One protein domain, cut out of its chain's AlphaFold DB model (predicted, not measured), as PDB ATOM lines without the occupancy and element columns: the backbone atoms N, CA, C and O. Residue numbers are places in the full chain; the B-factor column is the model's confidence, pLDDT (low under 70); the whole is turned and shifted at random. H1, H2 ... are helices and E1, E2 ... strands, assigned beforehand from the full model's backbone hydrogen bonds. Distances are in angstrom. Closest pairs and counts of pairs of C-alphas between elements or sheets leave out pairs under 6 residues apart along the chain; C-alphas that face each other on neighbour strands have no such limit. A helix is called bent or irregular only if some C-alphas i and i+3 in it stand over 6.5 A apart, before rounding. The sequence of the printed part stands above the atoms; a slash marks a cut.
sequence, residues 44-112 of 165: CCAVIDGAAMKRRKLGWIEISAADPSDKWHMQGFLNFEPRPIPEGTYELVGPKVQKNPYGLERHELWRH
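AT A GLANCE: This is residues 44 to 112 of the 165 residues of an uncharacterized protein of marine sediment metagenome (UniProt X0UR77). A strongly twisted sheet of five strands curls round a single helix, H1, which packs on one of its faces, so the model has two layers, sheet and helix. The hairpin of E4 and E5 belongs to the same sheet, and its two strands are joined by a long loop, residues 94 to 107. The printed part has 69 residues, with one named helix and five named strands in the order E1, E2, E3, H1, E4, E5; the sheet's order is E3, E2, E1, E4, E5, antiparallel throughout, and the class is mixed, helices and strands. It is compact, with a radius of gyration of the C-alphas of 11.4 A, and its rounded outline spans 31 by 26 by 22 A.

IN THESE COORDINATES: Find C-alpha 44 at (3.351, -8.483, 41.141), where E1, residues 44 to 48, begins. E2, residues 51 to 56, is 15.4 A long, and E3 is residues 59 to 62. E4, residues 88 to 93, is 16.0 A long, and E5, residues 108 to 111, ends at C-alpha 111, (7.585, -8.898, 49.927). Look for H1 at residues 68 to 79: it starts at C-alpha 68, (6.670, 5.801, 31.244), and is 17.6 A long. It is irregular, with C-alphas 69 and 72 7.6 A apart.

HOW THE PARTS SIT: Start at inner strand E1. On E2, N 53 is 2.8 A from O 46 of E1, within hydrogen-bond range. E1 and E4 are antiparallel at 144 degrees, with N 45 and O 90 2.8 A apart. Move outward to the edge strands: E3 and E2 have N 54 and O 61 2.8 A apart, and E4 and E5 have N 91 and O 110 2.8 A apart. E1, E2 and E3 form a meander, each strand the antiparallel neighbour of the one before, with hairpins E1 and E2, and E2 and E3. H1 is on the sheet, with 42 pairs of C-alphas within 10 A. Its closest C-alphas to E5 are those of Gly 76 and Glu 108, 4.3 A; to E4, those of Gly 76 and Leu 92, 6.3 A. In H1, 6 of 8 O i to N i+4 pairs are within hydrogen-bond range. E3 is apart from E4 and E5.

THE WHOLE: The C-alphas farthest apart, those of Asp 49 and Gly 103, are 31.5 A from each other. The printed part has no cut. The link from E4 to E5 is long, with 14 residues. The mean pLDDT of the printed part is 96.7, and no printed residue is under 70.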
ATOM      1  N   CYS A  44       2.191  -7.626  40.945       96.38
ATOM      2  CA  CYS A  44       3.351  -8.483  41.141       96.38
ATOM      3  C   CYS A  44       4.579  -7.989  40.352       96.38
ATOM      4  O   CYS A  44       4.515  -7.736  39.141       96.38
ATOM      5  N   CYS A  45       5.713  -7.930  41.038       97.88
ATOM      6  CA  CYS A  45       7.042  -7.626  40.521       97.88
ATOM      7  C   CYS A  45       8.085  -8.526  41.210       97.88
ATOM      8  O   CYS A  45       7.745  -9.344  42.071       97.88
ATOM      9  N   ALA A  46       9.344  -8.447  40.793       98.19
ATOM     10  CA  ALA A  46      10.414  -9.255  41.366       98.19
ATOM     11  C   ALA A  46      11.763  -8.540  41.310       98.19
ATOM     12  O   ALA A  46      11.958  -7.649  40.486       98.19
ATOM     13  N   VAL A  47      12.681  -8.973  42.167       98.44
ATOM     14  CA  VAL A  47      14.120  -8.852  41.942       98.44
ATOM     15  C   VAL A  47      14.597 -10.213  41.454       98.44
ATOM     16  O   VAL A  47      14.254 -11.221  42.078       98.44
ATOM     17  N   ILE A  48      15.271 -10.233  40.304       97.94
ATOM     18  CA  ILE A  48      15.846 -11.435  39.690       97.94
ATOM     19  C   ILE A  48      17.248 -11.076  39.214       97.94
ATOM     20  O   ILE A  48      17.387 -10.186  38.375       97.94
ATOM     21  N   ASP A  49      18.263 -11.751  39.747       97.19
ATOM     22  CA  ASP A  49      19.677 -11.508  39.428       97.19
ATOM     23  C   ASP A  49      20.067 -10.025  39.614       97.19
ATOM     24  O   ASP A  49      20.774  -9.423  38.805       97.19
ATOM     25  N   GLY A  50      19.549  -9.401  40.677       96.44
ATOM     26  CA  GLY A  50      19.732  -7.985  41.002       96.44
ATOM     27  C   GLY A  50      18.907  -7.000  40.163       96.44
ATOM     28  O   GLY A  50      18.909  -5.805  40.467       96.44
ATOM     29  N   ALA A  51      18.179  -7.460  39.140       97.25
ATOM     30  CA  ALA A  51      17.372  -6.611  38.264       97.25
ATOM     31  C   ALA A  51      15.922  -6.476  38.755       97.25
ATOM     32  O   ALA A  51      15.297  -7.443  39.191       97.25
ATOM     33  N   ALA A  52      15.357  -5.270  38.642       98.19
ATOM     34  CA  ALA A  52      13.953  -5.007  38.947       98.19
ATOM     35  C   ALA A  52      13.060  -5.446  37.775       98.19
ATOM     36  O   ALA A  52      13.181  -4.939  36.662       98.19
ATOM     37  N   MET A  53      12.115  -6.348  38.033       98.38
ATOM     38  CA  MET A  53      11.284  -6.985  37.011       98.38
ATOM     39  C   MET A  53       9.791  -6.738  37.239       98.38
ATOM     40  O   MET A  53       9.278  -6.918  38.343       98.38
ATOM     41  N   LYS A  54       9.048  -6.422  36.174       96.94
ATOM     42  CA  LYS A  54       7.575  -6.369  36.162       96.94
ATOM     43  C   LYS A  54       6.982  -7.646  35.579       96.94
ATOM     44  O   LYS A  54       7.532  -8.259  34.657       96.94
ATOM     45  N   ARG A  55       5.811  -8.044  36.081       93.50
ATOM     46  CA  ARG A  55       5.104  -9.228  35.587       93.50
ATOM     47  C   ARG A  55       4.366  -8.957  34.273       93.50
ATOM     48  O   ARG A  55       3.568  -8.029  34.164       93.50
ATOM     49  N   ARG A  56       4.534  -9.844  33.288       90.75
ATOM     50  CA  ARG A  56       3.715  -9.922  32.064       90.75
ATOM     51  C   ARG A  56       3.184 -11.343  31.842       90.75
ATOM     52  O   ARG A  56       3.560 -12.294  32.530       90.75
ATOM     53  N   LYS A  57       2.295 -11.494  30.849       87.62
ATOM     54  CA  LYS A  57       1.685 -12.786  30.473       87.62
ATOM     55  C   LYS A  57       2.739 -13.847  30.137       87.62
ATOM     56  O   LYS A  57       2.604 -14.989  30.570       87.62
ATOM     57  N   LEU A  58       3.772 -13.460  29.388       88.62
ATOM     58  CA  LEU A  58       4.812 -14.368  28.898       88.62
ATOM     59  C   LEU A  58       6.015 -14.511  29.840       88.62
ATOM     60  O   LEU A  58       6.870 -15.344  29.580       88.62
ATOM     61  N   GLY A  59       6.075 -13.766  30.948       91.12
ATOM     62  CA  GLY A  59       7.209 -13.846  31.867       91.12
ATOM     63  C   GLY A  59       7.499 -12.536  32.581       91.12
ATOM     64  O   GLY A  59       6.590 -11.742  32.839       91.12
ATOM     65  N   TRP A  60       8.771 -12.355  32.907       95.75
ATOM     66  CA  TRP A  60       9.323 -11.171  33.545       95.75
ATOM     67  C   TRP A  60       9.929 -10.256  32.484       95.75
ATOM     68  O   TRP A  60      10.561 -10.736  31.547       95.75
ATOM     69  N   ILE A  61       9.704  -8.953  32.617       96.50
ATOM     70  CA  ILE A  61      10.358  -7.930  31.795       96.50
ATOM     71  C   ILE A  61      11.030  -6.953  32.748       96.50
ATOM     72  O   ILE A  61      10.439  -6.610  33.769       96.50
ATOM     73  N   GLU A  62      12.235  -6.516  32.419       98.06
ATOM     74  CA  GLU A  62      12.947  -5.515  33.206       98.06
ATOM     75  C   GLU A  62      12.175  -4.188  33.241       98.06
ATOM     76  O   GLU A  62      11.544  -3.771  32.264       98.06
ATOM     77  N   ILE A  63      12.177  -3.558  34.409       97.62
ATOM     78  CA  ILE A  63      11.594  -2.242  34.647       97.62
ATOM     79  C   ILE A  63      12.570  -1.199  34.114       97.62
ATOM     80  O   ILE A  63      13.728  -1.170  34.517       97.62
ATOM     81  N   SER A  64      12.097  -0.316  33.235       95.00
ATOM     82  CA  SER A  64      12.957   0.670  32.576       95.00
ATOM     83  C   SER A  64      12.529   2.101  32.869       95.00
ATOM     84  O   SER A  64      11.370   2.466  32.692       95.00
ATOM     85  N   ALA A  65      13.500   2.952  33.208       93.06
ATOM     86  CA  ALA A  65      13.297   4.395  33.327       93.06
ATOM     87  C   ALA A  65      12.879   5.074  32.015       93.06
ATOM     88  O   ALA A  65      12.307   6.162  32.040       93.06
ATOM     89  N   ALA A  66      13.143   4.431  30.876       95.62
ATOM     90  CA  ALA A  66      12.741   4.924  29.566       95.62
ATOM     91  C   ALA A  66      11.283   4.581  29.210       95.62
ATOM     92  O   ALA A  66      10.757   5.145  28.255       95.62
ATOM     93  N   ASP A  67      10.625   3.678  29.950       96.25
ATOM     94  CA  ASP A  67       9.223   3.296  29.740       96.25
ATOM     95  C   ASP A  67       8.322   4.044  30.746       96.25
ATOM     96  O   ASP A  67       8.278   3.695  31.927       96.25
ATOM     97  N   PRO A  68       7.533   5.055  30.327       95.75
ATOM     98  CA  PRO A  68       6.670   5.801  31.244       95.75
ATOM     99  C   PRO A  68       5.599   4.949  31.938       95.75
ATOM    100  O   PRO A  68       5.019   5.400  32.932       95.75
ATOM    101  N   SER A  69       5.308   3.740  31.438       94.94
ATOM    102  CA  SER A  69       4.395   2.800  32.100       94.94
ATOM    103  C   SER A  69       4.997   2.175  33.366       94.94
ATOM    104  O   SER A  69       4.254   1.667  34.210       94.94
ATOM    105  N   ASP A  70       6.313   2.301  33.554       97.50
ATOM    106  CA  ASP A  70       7.058   1.728  34.677       97.50
ATOM    107  C   ASP A  70       7.267   2.678  35.847       97.50
ATOM    108  O   ASP A  70       7.697   2.246  36.916       97.50
ATOM    109  N   LYS A  71       6.892   3.951  35.702       97.94
ATOM    110  CA  LYS A  71       7.132   4.983  36.721       97.94
ATOM    111  C   LYS A  71       6.670   4.601  38.134       97.94
ATOM    112  O   LYS A  71       7.323   4.967  39.104       97.94
ATOM    113  N   TRP A  72       5.567   3.858  38.276       98.19
ATOM    114  CA  TRP A  72       5.067   3.446  39.593       98.19
ATOM    115  C   TRP A  72       5.852   2.279  40.178       98.19
ATOM    116  O   TRP A  72       6.119   2.285  41.376       98.19
ATOM    117  N   HIS A  73       6.284   1.335  39.335       98.25
ATOM    118  CA  HIS A  73       7.232   0.310  39.754       98.25
ATOM    119  C   HIS A  73       8.517   0.980  40.227       98.25
ATOM    120  O   HIS A  73       8.925   0.758  41.360       98.25
ATOM    121  N   MET A  74       9.096   1.873  39.420       97.81
ATOM    122  CA  MET A  74      10.306   2.602  39.796       97.81
ATOM    123  C   MET A  74      10.169   3.309  41.141       97.81
ATOM    124  O   MET A  74      11.062   3.184  41.965       97.81
ATOM    125  N   GLN A  75       9.061   4.011  41.394       97.94
ATOM    126  CA  GLN A  75       8.840   4.645  42.695       97.94
ATOM    127  C   GLN A  75       8.807   3.630  43.841       97.94
ATOM    128  O   GLN A  75       9.472   3.853  44.846       97.94
ATOM    129  N   GLY A  76       8.094   2.509  43.689       98.06
ATOM    130  CA  GLY A  76       8.095   1.445  44.698       98.06
ATOM    131  C   GLY A  76       9.501   0.898  44.954       98.06
ATOM    132  O   GLY A  76       9.939   0.836  46.099       98.06
ATOM    133  N   PHE A  77      10.237   0.574  43.888       98.06
ATOM    134  CA  PHE A  77      11.619   0.096  43.968       98.06
ATOM    135  C   PHE A  77      12.573   1.140  44.552       98.06
ATOM    136  O   PHE A  77      13.499   0.756  45.255       98.06
ATOM    137  N   LEU A  78      12.385   2.436  44.291       97.00
ATOM    138  CA  LEU A  78      13.191   3.526  44.857       97.00
ATOM    139  C   LEU A  78      12.907   3.740  46.349       97.00
ATOM    140  O   LEU A  78      13.841   3.987  47.104       97.00
ATOM    141  N   ASN A  79      11.653   3.581  46.767       97.81
ATOM    142  CA  ASN A  79      11.228   3.748  48.157       97.81
ATOM    143  C   ASN A  79      11.537   2.534  49.051       97.81
ATOM    144  O   ASN A  79      11.343   2.622  50.262       97.81
ATOM    145  N   PHE A  80      11.956   1.399  48.483       97.94
ATOM    146  CA  PHE A  80      12.259   0.200  49.262       97.94
ATOM    147  C   PHE A  80      13.618   0.298  49.962       97.94
ATOM    148  O   PHE A  80      14.634   0.597  49.332       97.94
ATOM    149  N   GLU A  81      13.621  -0.081  51.236       95.31
ATOM    150  CA  GLU A  81      14.797  -0.334  52.064       95.31
ATOM    151  C   GLU A  81      14.624  -1.693  52.766       95.31
ATOM    152  O   GLU A  81      13.489  -2.063  53.091       95.31
ATOM    153  N   PRO A  82      15.703  -2.457  53.022       93.62
ATOM    154  CA  PRO A  82      17.119  -2.110  52.844       93.62
ATOM    155  C   PRO A  82      17.648  -2.271  51.404       93.62
ATOM    156  O   PRO A  82      17.011  -2.902  50.553       93.62
ATOM    157  N   ARG A  83      18.858  -1.742  51.155       94.94
ATOM    158  CA  ARG A  83      19.655  -1.948  49.929       94.94
ATOM    159  C   ARG A  83      20.853  -2.894  50.141       94.94
ATOM    160  O   ARG A  83      21.504  -2.799  51.181       94.94
ATOM    161  N   PRO A  84      21.219  -3.724  49.140       95.12
ATOM    162  CA  PRO A  84      20.455  -4.005  47.919       95.12
ATOM    163  C   PRO A  84      19.117  -4.682  48.248       95.12
ATOM    164  O   PRO A  84      18.976  -5.301  49.301       95.12
ATOM    165  N   ILE A  85      18.125  -4.537  47.361       97.38
ATOM    166  CA  ILE A  85      16.823  -5.187  47.561       97.38
ATOM    167  C   ILE A  85      17.043  -6.704  47.471       97.38
ATOM    168  O   ILE A  85      17.630  -7.149  46.485       97.38
ATOM    169  N   PRO A  86      16.597  -7.495  48.463       97.81
ATOM    170  CA  PRO A  86      16.752  -8.943  48.415       97.81
ATOM    171  C   PRO A  86      16.081  -9.582  47.193       97.81
ATOM    172  O   PRO A  86      15.049  -9.119  46.712       97.81
ATOM    173  N   GLU A  87      16.632 -10.704  46.737       98.12
ATOM    174  CA  GLU A  87      16.006 -11.529  45.702       98.12
ATOM    175  C   GLU A  87      14.612 -12.012  46.137       98.12
ATOM    176  O   GLU A  87      14.359 -12.369  47.303       98.12
ATOM    177  N   GLY A  88      13.697 -12.068  45.172       97.00
ATOM    178  CA  GLY A  88      12.363 -12.616  45.382       97.00
ATOM    179  C   GLY A  88      11.254 -11.820  44.720       97.00
ATOM    180  O   GLY A  88      11.472 -10.884  43.952       97.00
ATOM    181  N   THR A  89      10.021 -12.222  45.015       97.12
ATOM    182  CA  THR A  89       8.824 -11.590  44.470       97.12
ATOM    183  C   THR A  89       8.229 -10.603  45.466       97.12
ATOM    184  O   THR A  89       8.159 -10.847  46.674       97.12
ATOM    185  N   TYR A  90       7.717  -9.505  44.930       98.50
ATOM    186  CA  TYR A  90       7.140  -8.399  45.681       98.50
ATOM    187  C   TYR A  90       5.804  -8.003  45.069       98.50
ATOM    188  O   TYR A  90       5.586  -8.156  43.865       98.50
ATOM    189  N   GLU A  91       4.919  -7.471  45.893       98.38
ATOM    190  CA  GLU A  91       3.719  -6.792  45.443       98.38
ATOM    191  C   GLU A  91       3.983  -5.284  45.465       98.38
ATOM    192  O   GLU A  91       4.289  -4.709  46.512       98.38
ATOM    193  N   LEU A  92       3.876  -4.638  44.304       98.62
ATOM    194  CA  LEU A  92       3.820  -3.184  44.223       98.62
ATOM    195  C   LEU A  92       2.442  -2.728  44.703       98.62
ATOM    196  O   LEU A  92       1.432  -3.129  44.123       98.62
ATOM    197  N   VAL A  93       2.401  -1.844  45.696       98.69
ATOM    198  CA  VAL A  93       1.168  -1.258  46.245       98.69
ATOM    199  C   VAL A  93       1.260   0.270  46.292       98.69
ATOM    200  O   VAL A  93       2.348   0.843  46.255       98.69
ATOM    201  N   GLY A  94       0.112   0.952  46.354       98.19
ATOM    202  CA  GLY A  94       0.043   2.384  46.674       98.19
ATOM    203  C   GLY A  94      -0.965   3.201  45.853       98.19
ATOM    204  O   GLY A  94      -1.799   2.633  45.146       98.19
ATOM    205  N   PRO A  95      -0.883   4.550  45.889       98.06
ATOM    206  CA  PRO A  95      -1.918   5.478  45.403       98.06
ATOM    207  C   PRO A  95      -2.467   5.265  43.984       98.06
ATOM    208  O   PRO A  95      -3.572   5.703  43.666       98.06
ATOM    209  N   LYS A  96      -1.679   4.657  43.094       98.00
ATOM    210  CA  LYS A  96      -1.972   4.480  41.663       98.00
ATOM    211  C   LYS A  96      -2.065   3.008  41.269       98.00
ATOM    212  O   LYS A  96      -2.121   2.700  40.083       98.00
ATOM    213  N   VAL A  97      -2.120   2.117  42.257       97.44
ATOM    214  CA  VAL A  97      -2.179   0.668  42.075       97.44
ATOM    215  C   VAL A  97      -3.447   0.145  42.736       97.44
ATOM    216  O   VAL A  97      -3.722   0.463  43.888       97.44
ATOM    217  N   GLN A  98      -4.262  -0.606  41.988       96.19
ATOM    218  CA  GLN A  98      -5.466  -1.286  42.496       96.19
ATOM    219  C   GLN A  98      -6.461  -0.390  43.268       96.19
ATOM    220  O   GLN A  98      -7.224  -0.865  44.098       96.19
ATOM    221  N   LYS A  99      -6.508   0.916  42.955       96.25
ATOM    222  CA  LYS A  99      -7.301   1.938  43.677       96.25
ATOM    223  C   LYS A  99      -6.881   2.158  45.140       96.25
ATOM    224  O   LYS A  99      -7.669   2.701  45.905       96.25
ATOM    225  N   ASN A 100      -5.649   1.796  45.499       96.81
ATOM    226  CA  ASN A 100      -5.054   2.016  46.814       96.81
ATOM    227  C   ASN A 100      -5.892   1.439  47.974       96.81
ATOM    228  O   ASN A 100      -6.305   2.194  48.857       96.81
ATOM    229  N   PRO A 101      -6.156   0.117  47.995       95.56
ATOM    230  CA  PRO A 101      -7.009  -0.490  49.022       95.56
ATOM    231  C   PRO A 101      -6.423  -0.352  50.437       95.56
ATOM    232  O   PRO A 101      -7.155  -0.476  51.409       95.56
ATOM    233  N   TYR A 102      -5.125  -0.053  50.534       95.31
ATOM    234  CA  TYR A 102      -4.372   0.124  51.773       95.31
ATOM    235  C   TYR A 102      -4.233   1.587  52.223       95.31
ATOM    236  O   TYR A 102      -3.598   1.842  53.239       95.31
ATOM    237  N   GLY A 103      -4.773   2.556  51.471       95.75
ATOM    238  CA  GLY A 103      -4.734   3.972  51.859       95.75
ATOM    239  C   GLY A 103      -3.328   4.582  51.955       95.75
ATOM    240  O   GLY A 103      -3.140   5.557  52.673       95.75
ATOM    241  N   LEU A 104      -2.338   4.029  51.245       97.38
ATOM    242  CA  LEU A 104      -0.947   4.484  51.317       97.38
ATOM    243  C   LEU A 104      -0.763   5.848  50.648       97.38
ATOM    244  O   LEU A 104      -1.411   6.145  49.644       97.38
ATOM    245  N   GLU A 105       0.178   6.641  51.154       98.12
ATOM    246  CA  GLU A 105       0.529   7.957  50.599       98.12
ATOM    247  C   GLU A 105       1.555   7.872  49.458       98.12
ATOM    248  O   GLU A 105       1.604   8.738  48.584       98.12
ATOM    249  N   ARG A 106       2.355   6.801  49.428       98.00
ATOM    250  CA  ARG A 106       3.413   6.559  48.435       98.00
ATOM    251  C   ARG A 106       3.351   5.136  47.888       98.00
ATOM    252  O   ARG A 106       2.638   4.287  48.416       98.00
ATOM    253  N   HIS A 107       4.070   4.885  46.796       98.69
ATOM    254  CA  HIS A 107       4.255   3.527  46.284       98.69
ATOM    255  C   HIS A 107       5.292   2.780  47.113       98.69
ATOM    256  O   HIS A 107       6.343   3.338  47.428       98.69
ATOM    257  N   GLU A 108       4.995   1.529  47.437       98.56
ATOM    258  CA  GLU A 108       5.844   0.657  48.246       98.56
ATOM    259  C   GLU A 108       5.941  -0.727  47.602       98.56
ATOM    260  O   GLU A 108       5.084  -1.111  46.799       98.56
ATOM    261  N   LEU A 109       6.985  -1.477  47.964       98.31
ATOM    262  CA  LEU A 109       7.087  -2.900  47.666       98.31
ATOM    263  C   LEU A 109       6.921  -3.696  48.950       98.31
ATOM    264  O   LEU A 109       7.699  -3.534  49.890       98.31
ATOM    265  N   TRP A 110       5.947  -4.597  48.970       98.25
ATOM    266  CA  TRP A 110       5.763  -5.539  50.068       98.25
ATOM    267  C   TRP A 110       6.160  -6.933  49.603       98.25
ATOM    268  O   TRP A 110       5.691  -7.413  48.572       98.25
ATOM    269  N   ARG A 111       7.075  -7.582  50.324       98.06
ATOM    270  CA  ARG A 111       7.585  -8.898  49.927       98.06
ATOM    271  C   ARG A 111       6.479  -9.945  50.058       98.06
ATOM    272  O   ARG A 111       5.806 -10.012  51.082       98.06
ATOM    273  N   HIS A 112       6.302 -10.795  49.049       97.06
ATOM    274  CA  HIS A 112       5.352 -11.900  49.173       97.06
ATOM    275  C   HIS A 112       5.764 -12.844  50.304       97.06
ATOM    276  O   HIS A 112       6.951 -13.108  50.513       97.06
TER     277      HIS A 112